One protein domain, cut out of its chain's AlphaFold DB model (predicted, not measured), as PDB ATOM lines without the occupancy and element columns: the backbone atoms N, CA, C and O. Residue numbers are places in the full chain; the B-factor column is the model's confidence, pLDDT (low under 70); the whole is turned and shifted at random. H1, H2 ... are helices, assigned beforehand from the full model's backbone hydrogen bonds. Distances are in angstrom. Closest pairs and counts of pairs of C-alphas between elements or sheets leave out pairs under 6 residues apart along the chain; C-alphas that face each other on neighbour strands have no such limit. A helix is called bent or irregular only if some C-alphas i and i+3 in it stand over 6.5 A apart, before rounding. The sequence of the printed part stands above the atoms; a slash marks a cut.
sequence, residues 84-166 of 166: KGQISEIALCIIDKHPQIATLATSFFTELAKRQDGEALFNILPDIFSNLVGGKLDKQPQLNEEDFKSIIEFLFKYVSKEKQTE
ATOM      1  N   LYS A  84     229.969 212.652 264.837       68.00
ATOM      2  CA  LYS A  84     229.076 213.817 264.657       68.00
ATOM      3  C   LYS A  84     228.782 214.052 263.176       68.00
ATOM      4  O   LYS A  84     229.719 214.192 262.396       68.00
ATOM      5  N   GLY A  85     227.506 214.084 262.783       71.88
ATOM      6  CA  GLY A  85     227.013 214.326 261.418       71.88
ATOM      7  C   GLY A  85     227.196 213.150 260.453       71.88
ATOM      8  O   GLY A  85     226.287 212.771 259.717       71.88
ATOM      9  N   GLN A  86     228.372 212.524 260.483       83.50
ATOM     10  CA  GLN A  86     228.797 211.514 259.512       83.50
ATOM     11  C   GLN A  86     228.276 210.100 259.814       83.50
ATOM     12  O   GLN A  86     228.350 209.218 258.967       83.50
ATOM     13  N   ILE A  87     227.724 209.860 261.005       88.88
ATOM     14  CA  ILE A  87     227.203 208.535 261.380       88.88
ATOM     15  C   ILE A  87     225.940 208.143 260.606       88.88
ATOM     16  O   ILE A  87     225.639 206.958 260.471       88.88
ATOM     17  N   SER A  88     225.251 209.123 260.020       89.69
ATOM     18  CA  SER A  88     224.171 208.897 259.057       89.69
ATOM     19  C   SER A  88     224.640 208.102 257.828       89.69
ATOM     20  O   SER A  88     223.894 207.265 257.327       89.69
ATOM     21  N   GLU A  89     225.898 208.263 257.403       90.81
ATOM     22  CA  GLU A  89     226.503 207.478 256.317       90.81
ATOM     23  C   GLU A  89     226.591 205.990 256.671       90.81
ATOM     24  O   GLU A  89     226.328 205.130 255.837       90.81
ATOM     25  N   ILE A  90     226.897 205.675 257.935       93.94
ATOM     26  CA  ILE A  90     226.924 204.292 258.426       93.94
ATOM     27  C   ILE A  90     225.501 203.732 258.539       93.94
ATOM     28  O   ILE A  90     225.280 202.553 258.268       93.94
ATOM     29  N   ALA A  91     224.521 204.563 258.909       93.50
ATOM     30  CA  ALA A  91     223.116 204.158 258.961       93.50
ATOM     31  C   ALA A  91     222.588 203.748 257.578       93.50
ATOM     32  O   ALA A  91     221.891 202.743 257.467       93.50
ATOM     33  N   LEU A  92     222.988 204.448 256.511       92.50
ATOM     34  CA  LEU A  92     222.655 204.063 255.134       92.50
ATOM     35  C   LEU A  92     223.216 202.685 254.750       92.50
ATOM     36  O   LEU A  92     222.617 201.986 253.941       92.50
ATOM     37  N   CYS A  93     224.323 202.247 255.355       95.31
ATOM     38  CA  CYS A  93     224.868 200.918 255.096       95.31
ATOM     39  C   CYS A  93     223.991 199.776 255.640       95.31
ATOM     40  O   CYS A  93     224.213 198.634 255.247       95.31
ATOM     41  N   ILE A  94     222.995 200.038 256.502       95.62
ATOM     42  CA  ILE A  94     222.048 199.013 256.994       95.62
ATOM     43  C   ILE A  94     221.258 198.384 255.835       95.62
ATOM     44  O   ILE A  94     220.958 197.193 255.876       95.62
ATOM     45  N   ILE A  95     220.965 199.171 254.801       94.12
ATOM     46  CA  ILE A  95     220.231 198.759 253.596       94.12
ATOM     47  C   ILE A  95     221.166 198.522 252.397       94.12
ATOM     48  O   ILE A  95     220.721 198.520 251.248       94.12
ATOM     49  N   ASP A  96     222.477 198.376 252.623       94.94
ATOM     50  CA  ASP A  96     223.422 198.150 251.526       94.94
ATOM     51  C   ASP A  96     223.061 196.865 250.763       94.94
ATOM     52  O   ASP A  96     222.738 195.831 251.351       94.94
ATOM     53  N   LYS A  97     223.158 196.922 249.431       93.19
ATOM     54  CA  LYS A  97     222.869 195.785 248.544       93.19
ATOM     55  C   LYS A  97     223.779 194.590 248.820       93.19
ATOM     56  O   LYS A  97     223.395 193.457 248.538       93.19
ATOM     57  N   HIS A  98     224.986 194.833 249.330       96.50
ATOM     58  CA  HIS A  98     225.934 193.792 249.681       96.50
ATOM     59  C   HIS A  98     225.656 193.269 251.107       96.50
ATOM     60  O   HIS A  98     225.896 193.986 252.087       96.50
ATOM     61  N   PRO A  99     225.251 191.994 251.278       96.19
ATOM     62  CA  PRO A  99     224.772 191.475 252.566       96.19
ATOM     63  C   PRO A  99     225.770 191.597 253.722       96.19
ATOM     64  O   PRO A  99     225.383 191.818 254.871       96.19
ATOM     65  N   GLN A 100     227.072 191.471 253.442       97.12
ATOM     66  CA  GLN A 100     228.097 191.594 254.485       97.12
ATOM     67  C   GLN A 100     228.226 193.029 255.007       97.12
ATOM     68  O   GLN A 100     228.527 193.217 256.182       97.12
ATOM     69  N   ILE A 101     227.982 194.034 254.159       97.81
ATOM     70  CA  ILE A 101     228.042 195.443 254.561       97.81
ATOM     71  C   ILE A 101     226.846 195.755 255.463       97.81
ATOM     72  O   ILE A 101     227.042 196.265 256.564       97.81
ATOM     73  N   ALA A 102     225.643 195.333 255.062       97.19
ATOM     74  CA  ALA A 102     224.436 195.432 255.884       97.19
ATOM     75  C   ALA A 102     224.597 194.742 257.250       97.19
ATOM     76  O   ALA A 102     224.284 195.311 258.300       97.19
ATOM     77  N   THR A 103     225.174 193.537 257.263       97.75
ATOM     78  CA  THR A 103     225.456 192.794 258.503       97.75
ATOM     79  C   THR A 103     226.465 193.527 259.390       97.75
ATOM     80  O   THR A 103     226.300 193.585 260.609       97.75
ATOM     81  N   LEU A 104     227.507 194.121 258.806       97.56
ATOM     82  CA  LEU A 104     228.508 194.865 259.567       97.56
ATOM     83  C   LEU A 104     227.927 196.165 260.146       97.56
ATOM     84  O   LEU A 104     228.194 196.483 261.304       97.56
ATOM     85  N   ALA A 105     227.096 196.880 259.386       97.06
ATOM     86  CA  ALA A 105     226.448 198.114 259.828       97.06
ATOM     87  C   ALA A 105     225.457 197.856 260.975       97.06
ATOM     88  O   ALA A 105     225.496 198.528 262.006       97.06
ATOM     89  N   THR A 106     224.613 196.832 260.841       96.00
ATOM     90  CA  THR A 106     223.686 196.420 261.909       96.00
ATOM     91  C   THR A 106     224.429 195.951 263.162       96.00
ATOM     92  O   THR A 106     224.052 196.314 264.279       96.00
ATOM     93  N   SER A 107     225.534 195.217 262.997       95.69
ATOM     94  CA  SER A 107     226.406 194.820 264.109       95.69
ATOM     95  C   SER A 107     227.026 196.034 264.804       95.69
ATOM     96  O   SER A 107     227.018 196.106 266.029       95.69
ATOM     97  N   PHE A 108     227.494 197.026 264.041       95.19
ATOM     98  CA  PHE A 108     228.039 198.268 264.589       95.19
ATOM     99  C   PHE A 108     227.029 198.994 265.487       95.19
ATOM    100  O   PHE A 108     227.360 199.314 266.625       95.19
ATOM    101  N   PHE A 109     225.797 199.214 265.021       93.69
ATOM    102  CA  PHE A 109     224.771 199.885 265.829       93.69
ATOM    103  C   PHE A 109     224.307 199.042 267.019       93.69
ATOM    104  O   PHE A 109     224.018 199.597 268.073       93.69
ATOM    105  N   THR A 110     224.301 197.712 266.888       92.75
ATOM    106  CA  THR A 110     224.039 196.805 268.016       92.75
ATOM    107  C   THR A 110     225.099 196.950 269.105       92.75
ATOM    108  O   THR A 110     224.764 197.016 270.282       92.75
ATOM    109  N   GLU A 111     226.378 197.014 268.731       91.81
ATOM    110  CA  GLU A 111     227.475 197.226 269.682       91.81
ATOM    111  C   GLU A 111     227.488 198.649 270.246       91.81
ATOM    112  O   GLU A 111     227.805 198.844 271.416       91.81
ATOM    113  N   LEU A 112     227.111 199.646 269.445       89.69
ATOM    114  CA  LEU A 112     226.989 201.029 269.897       89.69
ATOM    115  C   LEU A 112     225.862 201.189 270.925       89.69
ATOM    116  O   LEU A 112     226.055 201.863 271.928       89.69
ATOM    117  N   ALA A 113     224.724 200.523 270.715       88.81
ATOM    118  CA  ALA A 113     223.592 200.515 271.638       88.81
ATOM    119  C   ALA A 113     223.896 199.850 272.988       88.81
ATOM    120  O   ALA A 113     223.209 200.107 273.963       88.81
ATOM    121  N   LYS A 114     224.916 198.991 273.074       87.50
ATOM    122  CA  LYS A 114     225.352 198.416 274.358       87.50
ATOM    123  C   LYS A 114     226.200 199.389 275.183       87.50
ATOM    124  O   LYS A 114     226.550 199.076 276.316       87.50
ATOM    125  N   ARG A 115     226.617 200.522 274.612       83.69
ATOM    126  CA  ARG A 115     227.488 201.488 275.293       83.69
ATOM    127  C   ARG A 115     226.681 202.510 276.046       83.69
ATOM    128  O   ARG A 115     225.717 203.034 275.496       83.69
ATOM    129  N   GLN A 116     227.170 202.861 277.235       76.19
ATOM    130  CA  GLN A 116     226.505 203.829 278.113       76.19
ATOM    131  C   GLN A 116     225.034 203.442 278.301       76.19
ATOM    132  O   GLN A 116     224.150 204.280 278.194       76.19
ATOM    133  N   ASP A 117     224.801 202.132 278.420       74.94
ATOM    134  CA  ASP A 117     223.483 201.512 278.491       74.94
ATOM    135  C   ASP A 117     222.503 201.952 277.396       74.94
ATOM    136  O   ASP A 117     221.317 201.813 277.605       74.94
ATOM    137  N   GLY A 118     223.013 202.413 276.241       75.56
ATOM    138  CA  GLY A 118     222.293 202.851 275.041       75.56
ATOM    139  C   GLY A 118     222.146 204.366 274.875       75.56
ATOM    140  O   GLY A 118     221.861 204.830 273.762       75.56
ATOM    141  N   GLU A 119     222.531 205.159 275.881       80.50
ATOM    142  CA  GLU A 119     222.580 206.629 275.833       80.50
ATOM    143  C   GLU A 119     223.397 207.147 274.631       80.50
ATOM    144  O   GLU A 119     223.033 208.122 273.965       80.50
ATOM    145  N   ALA A 120     224.481 206.444 274.284       83.75
ATOM    146  CA  ALA A 120     225.335 206.782 273.150       83.75
ATOM    147  C   ALA A 120     224.567 206.800 271.817       83.75
ATOM    148  O   ALA A 120     224.794 207.686 270.990       83.75
ATOM    149  N   LEU A 121     223.656 205.839 271.608       86.19
ATOM    150  CA  LEU A 121     222.819 205.770 270.412       86.19
ATOM    151  C   LEU A 121     221.702 206.821 270.459       86.19
ATOM    152  O   LEU A 121     221.443 207.483 269.454       86.19
ATOM    153  N   PHE A 122     221.081 207.022 271.620       85.56
ATOM    154  CA  PHE A 122     220.063 208.056 271.814       85.56
ATOM    155  C   PHE A 122     220.567 209.457 271.466       85.56
ATOM    156  O   PHE A 122     219.889 210.199 270.756       85.56
ATOM    157  N   ASN A 123     221.779 209.794 271.905       86.50
ATOM    158  CA  ASN A 123     222.378 211.112 271.703       86.50
ATOM    159  C   ASN A 123     222.661 211.438 270.225       86.50
ATOM    160  O   ASN A 123     222.681 212.609 269.843       86.50
ATOM    161  N   ILE A 124     222.872 210.425 269.380       87.81
ATOM    162  CA  ILE A 124     223.153 210.605 267.945       87.81
ATOM    163  C   ILE A 124     221.921 210.410 267.055       87.81
ATOM    164  O   ILE A 124     221.938 210.797 265.889       87.81
ATOM    165  N   LEU A 125     220.850 209.807 267.574       88.62
ATOM    166  CA  LEU A 125     219.677 209.451 266.779       88.62
ATOM    167  C   LEU A 125     218.971 210.672 266.154       88.62
ATOM    168  O   LEU A 125     218.650 210.598 264.964       88.62
ATOM    169  N   PRO A 126     218.789 211.814 266.856       87.75
ATOM    170  CA  PRO A 126     218.243 213.025 266.242       87.75
ATOM    171  C   PRO A 126     219.094 213.552 265.080       87.75
ATOM    172  O   PRO A 126     218.550 214.052 264.095       87.75
ATOM    173  N   ASP A 127     220.421 213.424 265.172       87.00
ATOM    174  CA  ASP A 127     221.353 213.832 264.115       87.00
ATOM    175  C   ASP A 127     221.263 212.890 262.906       87.00
ATOM    176  O   ASP A 127     221.171 213.353 261.770       87.00
ATOM    177  N   ILE A 128     221.181 211.571 263.128       89.31
ATOM    178  CA  ILE A 128     220.925 210.596 262.053       89.31
ATOM    179  C   ILE A 128     219.612 210.932 261.343       89.31
ATOM    180  O   ILE A 128     219.600 211.091 260.125       89.31
ATOM    181  N   PHE A 129     218.525 211.097 262.099       87.56
ATOM    182  CA  PHE A 129     217.212 211.421 261.548       87.56
ATOM    183  C   PHE A 129     217.251 212.716 260.725       87.56
ATOM    184  O   PHE A 129     216.816 212.735 259.575       87.56
ATOM    185  N   SER A 130     217.838 213.778 261.281       85.88
ATOM    186  CA  SER A 130     217.930 215.082 260.616       85.88
ATOM    187  C   SER A 130     218.736 215.021 259.318       85.88
ATOM    188  O   SER A 130     218.366 215.677 258.350       85.88
ATOM    189  N   ASN A 131     219.809 214.230 259.265       84.88
ATOM    190  CA  ASN A 131     220.626 214.092 258.055       84.88
ATOM    191  C   ASN A 131     219.972 213.196 256.992       84.88
ATOM    192  O   ASN A 131     220.148 213.455 255.803       84.88
ATOM    193  N   LEU A 132     219.195 212.185 257.400       84.19
ATOM    194  CA  LEU A 132     218.439 211.332 256.476       84.19
ATOM    195  C   LEU A 132     217.224 212.058 255.873       84.19
ATOM    196  O   LEU A 132     216.966 211.918 254.682       84.19
ATOM    197  N   VAL A 133     216.500 212.855 256.672       78.75
ATOM    198  CA  VAL A 133     215.307 213.611 256.233       78.75
ATOM    199  C   VAL A 133     215.678 214.937 255.567       78.75
ATOM    200  O   VAL A 133     215.083 215.328 254.567       78.75
ATOM    201  N   GLY A 134     216.656 215.652 256.123       66.19
ATOM    202  CA  GLY A 134     216.970 217.044 255.791       66.19
ATOM    203  C   GLY A 134     217.726 217.260 254.484       66.19
ATOM    204  O   GLY A 134     218.189 218.371 254.248       66.19
ATOM    205  N   GLY A 135     217.895 216.235 253.649       57.00
ATOM    206  CA  GLY A 135     218.394 216.417 252.287       57.00
ATOM    207  C   GLY A 135     219.815 216.983 252.157       57.00
ATOM    208  O   GLY A 135     220.210 217.288 251.044       57.00
ATOM    209  N   LYS A 136     220.636 217.052 253.221       48.12
ATOM    210  CA  LYS A 136     222.063 217.446 253.111       48.12
ATOM    211  C   LYS A 136     222.902 216.491 252.250       48.12
ATOM    212  O   LYS A 136     224.059 216.775 251.945       48.12
ATOM    213  N   LEU A 137     222.318 215.382 251.805       52.47
ATOM    214  CA  LEU A 137     222.761 214.657 250.625       52.47
ATOM    215  C   LEU A 137     222.281 215.385 249.348       52.47
ATOM    216  O   LEU A 137     221.609 214.793 248.508       52.47
ATOM    217  N   ASP A 138     222.655 216.654 249.162       44.78
ATOM    218  CA  ASP A 138     222.225 217.530 248.050       44.78
ATOM    219  C   ASP A 138     222.631 217.028 246.637       44.78
ATOM    220  O   ASP A 138     222.507 217.733 245.636       44.78
ATOM    221  N   LYS A 139     223.171 215.807 246.520       46.16
ATOM    222  CA  LYS A 139     223.689 215.209 245.279       46.16
ATOM    223  C   LYS A 139     223.261 213.754 245.049       46.16
ATOM    224  O   LYS A 139     223.904 213.066 244.260       46.16
ATOM    225  N   GLN A 140     222.257 213.245 245.763       55.81
ATOM    226  CA  GLN A 140     221.956 211.805 245.802       55.81
ATOM    227  C   GLN A 140     220.505 211.500 245.384       55.81
ATOM    228  O   GLN A 140     219.644 212.376 245.492       55.81
ATOM    229  N   PRO A 141     220.214 210.270 244.905       55.00
ATOM    230  CA  PRO A 141     218.838 209.809 244.781       55.00
ATOM    231  C   PRO A 141     218.187 209.888 246.160       55.00
ATOM    232  O   PRO A 141     218.784 209.467 247.150       55.00
ATOM    233  N   GLN A 142     216.987 210.460 246.221       61.00
ATOM    234  CA  GLN A 142     216.228 210.537 247.461       61.00
ATOM    235  C   GLN A 142     216.081 209.120 248.023       61.00
ATOM    236  O   GLN A 142     215.633 208.217 247.312       61.00
ATOM    237  N   LEU A 143     216.517 208.927 249.270       78.62
ATOM    238  CA  LEU A 143     216.241 207.712 250.028       78.62
ATOM    239  C   LEU A 143     214.729 207.492 249.975       78.62
ATOM    240  O   LEU A 143     213.971 208.394 250.338       78.62
ATOM    241  N   ASN A 144     214.289 206.347 249.457       84.50
ATOM    242  CA  ASN A 144     212.860 206.081 249.384       84.50
ATOM    243  C   ASN A 144     212.294 205.900 250.805       84.50
ATOM    244  O   ASN A 144     213.021 205.647 251.771       84.50
ATOM    245  N   GLU A 145     210.982 206.063 250.935       84.56
ATOM    246  CA  GLU A 145     210.313 206.025 252.235       84.56
ATOM    247  C   GLU A 145     210.460 204.662 252.934       84.56
ATOM    248  O   GLU A 145     210.615 204.607 254.153       84.56
ATOM    249  N   GLU A 146     210.471 203.565 252.172       88.81
ATOM    250  CA  GLU A 146     210.584 202.197 252.696       88.81
ATOM    251  C   GLU A 146     211.961 201.926 253.317       88.81
ATOM    252  O   GLU A 146     212.066 201.384 254.421       88.81
ATOM    253  N   ASP A 147     213.017 202.355 252.638       90.50
ATOM    254  CA  ASP A 147     214.405 202.252 253.072       90.50
ATOM    255  C   ASP A 147     214.654 203.132 254.300       90.50
ATOM    256  O   ASP A 147     215.245 202.687 255.288       90.50
ATOM    257  N   PHE A 148     214.141 204.367 254.282       89.69
ATOM    258  CA  PHE A 148     214.183 205.255 255.441       89.69
ATOM    259  C   PHE A 148     213.503 204.620 256.655       89.69
ATOM    260  O   PHE A 148     214.093 204.540 257.736       89.69
ATOM    261  N   LYS A 149     212.278 204.123 256.467       89.38
ATOM    262  CA  LYS A 149     211.514 203.452 257.515       89.38
ATOM    263  C   LYS A 149     212.273 202.244 258.060       89.38
ATOM    264  O   LYS A 149     212.372 202.107 259.275       89.38
ATOM    265  N   SER A 150     212.879 201.436 257.195       92.69
ATOM    266  CA  SER A 150     213.665 200.261 257.591       92.69
ATOM    267  C   SER A 150     214.859 200.621 258.482       92.69
ATOM    268  O   SER A 150     215.085 199.977 259.510       92.69
ATOM    269  N   ILE A 151     215.601 201.682 258.135       93.62
ATOM    270  CA  ILE A 151     216.725 202.182 258.944       93.62
ATOM    271  C   ILE A 151     216.229 202.667 260.310       93.62
ATOM    272  O   ILE A 151     216.768 202.276 261.347       93.62
ATOM    273  N   ILE A 152     215.196 203.510 260.327       91.25
ATOM    274  CA  ILE A 152     214.670 204.105 261.558       91.25
ATOM    275  C   ILE A 152     214.070 203.036 262.476       91.25
ATOM    276  O   ILE A 152     214.414 202.991 263.656       91.25
ATOM    277  N   GLU A 153     213.246 202.125 261.958       91.44
ATOM    278  CA  GLU A 153     212.685 201.017 262.738       91.44
ATOM    279  C   GLU A 153     213.775 200.144 263.359       91.44
ATOM    280  O   GLU A 153     213.639 199.705 264.501       91.44
ATOM    281  N   PHE A 154     214.871 199.897 262.637       92.62
ATOM    282  CA  PHE A 154     216.012 199.181 263.192       92.62
ATOM    283  C   PHE A 154     216.646 199.942 264.367       92.62
ATOM    284  O   PHE A 154     216.814 199.361 265.437       92.62
ATOM    285  N   LEU A 155     216.951 201.232 264.206       91.31
ATOM    286  CA  LEU A 155     217.604 202.035 265.248       91.31
ATOM    287  C   LEU A 155     216.719 202.200 266.500       91.31
ATOM    288  O   LEU A 155     217.204 202.075 267.626       91.31
ATOM    289  N   PHE A 156     215.409 202.394 266.328       87.75
ATOM    290  CA  PHE A 156     214.460 202.574 267.437       87.75
ATOM    291  C   PHE A 156     214.239 201.315 268.296       87.75
ATOM    292  O   PHE A 156     213.840 201.434 269.461       87.75
ATOM    293  N   LYS A 157     214.531 200.110 267.776       87.31
ATOM    294  CA  LYS A 157     214.470 198.856 268.561       87.31
ATOM    295  C   LYS A 157     215.420 198.863 269.754       87.31
ATOM    296  O   LYS A 157     215.143 198.200 270.751       87.31
ATOM    297  N   TYR A 158     216.530 199.585 269.645       81.62
ATOM    298  CA  TYR A 158     217.535 199.677 270.700       81.62
ATOM    299  C   TYR A 158     217.167 200.737 271.737       81.62
ATOM    300  O   TYR A 158     217.298 200.489 272.925       81.62
ATOM    301  N   VAL A 159     216.567 201.838 271.288       71.56
ATOM    302  CA  VAL A 159     216.027 202.908 272.138       71.56
ATOM    303  C   VAL A 159     214.871 202.427 273.023       71.56
ATOM    304  O   VAL A 159     214.740 202.798 274.185       71.56
ATOM    305  N   SER A 160     214.006 201.564 272.498       58.53
ATOM    306  CA  SER A 160     212.788 201.164 273.214       58.53
ATOM    307  C   SER A 160     213.031 200.174 274.365       58.53
ATOM    308  O   SER A 160     212.141 199.987 275.190       58.53
ATOM    309  N   LYS A 161     214.210 199.535 274.436       56.31
ATOM    310  CA  LYS A 161     214.532 198.536 275.470       56.31
ATOM    311  C   LYS A 161     214.907 199.141 276.824       56.31
ATOM    312  O   LYS A 161     214.673 198.491 277.833       56.31
ATOM    313  N   GLU A 162     215.410 200.371 276.869       52.06
ATOM    314  CA  GLU A 162     215.757 201.033 278.138       52.06
ATOM    315  C   GLU A 162     214.531 201.485 278.934       52.06
ATOM    316  O   GLU A 162     214.510 201.348 280.155       52.06
ATOM    317  N   LYS A 163     213.458 201.921 278.259       46.94
ATOM    318  CA  LYS A 163     212.227 202.396 278.922       46.94
ATOM    319  C   LYS A 163     211.433 201.318 279.676       46.94
ATOM    320  O   LYS A 163     210.407 201.644 280.259       46.94
ATOM    321  N   GLN A 164     211.850 200.051 279.644       42.81
ATOM    322  CA  GLN A 164     211.214 198.968 280.411       42.81
ATOM    323  C   GLN A 164     211.964 198.607 281.701       42.81
ATOM    324  O   GLN A 164     211.575 197.652 282.369       42.81
ATOM    325  N   THR A 165     213.017 199.351 282.055       39.28
ATOM    326  CA  THR A 165     213.847 199.070 283.241       39.28
ATOM    327  C   THR A 165     213.785 200.161 284.317       39.28
ATOM    328  O   THR A 165     214.652 200.192 285.187       39.28
ATOM    329  N   GLU A 166     212.757 201.015 284.286       34.91
ATOM    330  CA  GLU A 166     212.386 201.913 285.396       34.91
ATOM    331  C   GLU A 166     211.076 201.476 286.060       34.91
ATOM    332  O   GLU A 166     210.127 201.109 285.324       34.91
TER     333      GLU A 166
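Overview. This is residues 84 to 166 of the 166 residues of the protein "Hypothetical protein" of Rotaria sordida (UniProt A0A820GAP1). The longest helix, H3, and H2 meet near their ends as a V, the short H1 crosses between the two like the bar of an A, and H4 packs over one side of this three-helix frame, touching H1, H2 and H3. H3 and H4 form a helical hairpin, whose connecting loop, residues 134 to 144, lies at one end of the domain, while the tail, residues 160 to 166, runs on at the other. The printed part has 83 residues with four named helices, in the order H1, H2, H3, H4, and no named strand; its class is all helix. It is compact, with a radius of gyration of the C-alphas of 12.9 A, and elongated, with spans of 43 by 27 by 22 A.

Along the chain. Find C-alpha 115 at (227.488, 201.488, 275.293); from there H3, residues 115 to 133, runs 25.7 A to C-alpha 133 at (215.307, 213.611, 256.233). It is irregular, with C-alphas 117 and 120 7.7 A apart, and has a kink of 31 degrees near residue 126. Before it come H2, residues 99 to 113, 21.1 A long, and H1, residues 87 to 95, 14.3 A long. H1 is neither bent nor irregular, but only just: C-alphas 92 and 95 are 6.0 A apart. H4, residues 145 to 159, runs 20.9 A and ends at C-alpha 159, (216.027, 202.908, 272.138).

Arrangement. Start at H3 and look at Phe 122 and Val 159, the closest C-alphas of H3 and H4, 6.5 A apart; this hairpin has a shallow tilt of 19 degrees, opposite ways. H2 touches H3 with residues 109 to 113 alone, closest at the C-alphas of Ala 113 and Leu 121, 5.5 A, at a steep tilt of 55 degrees. H1 is about perpendicular to H3, at 83 degrees, and touches it at the C-alphas of Ser 88 and Ile 128, 4.7 A. H1 touches H2 at the C-alphas of Ile 94 and Ala 102, 4.4 A. Every O i to N i+4 pair is within hydrogen-bond range in H2, against 9 of 11 in H4, 9 of 15 in H3 and 2 of 5 in H1, where 6 of 6 O i to N i+3 pairs are.

Size, cuts and confidence. The two C-alphas farthest apart are those of Lys 139 and Glu 166, 43.7 A. The printed part has no cut and ends at residue 166, the chain's last. The link from H3 to H4, 11 residues, is long; those from H1 to H2 and from H2 to H3 are tight. Mean pLDDT of the printed part is 81.4; look for values under 70 at residue 84, residues 134 to 142 and residues 160 to 166.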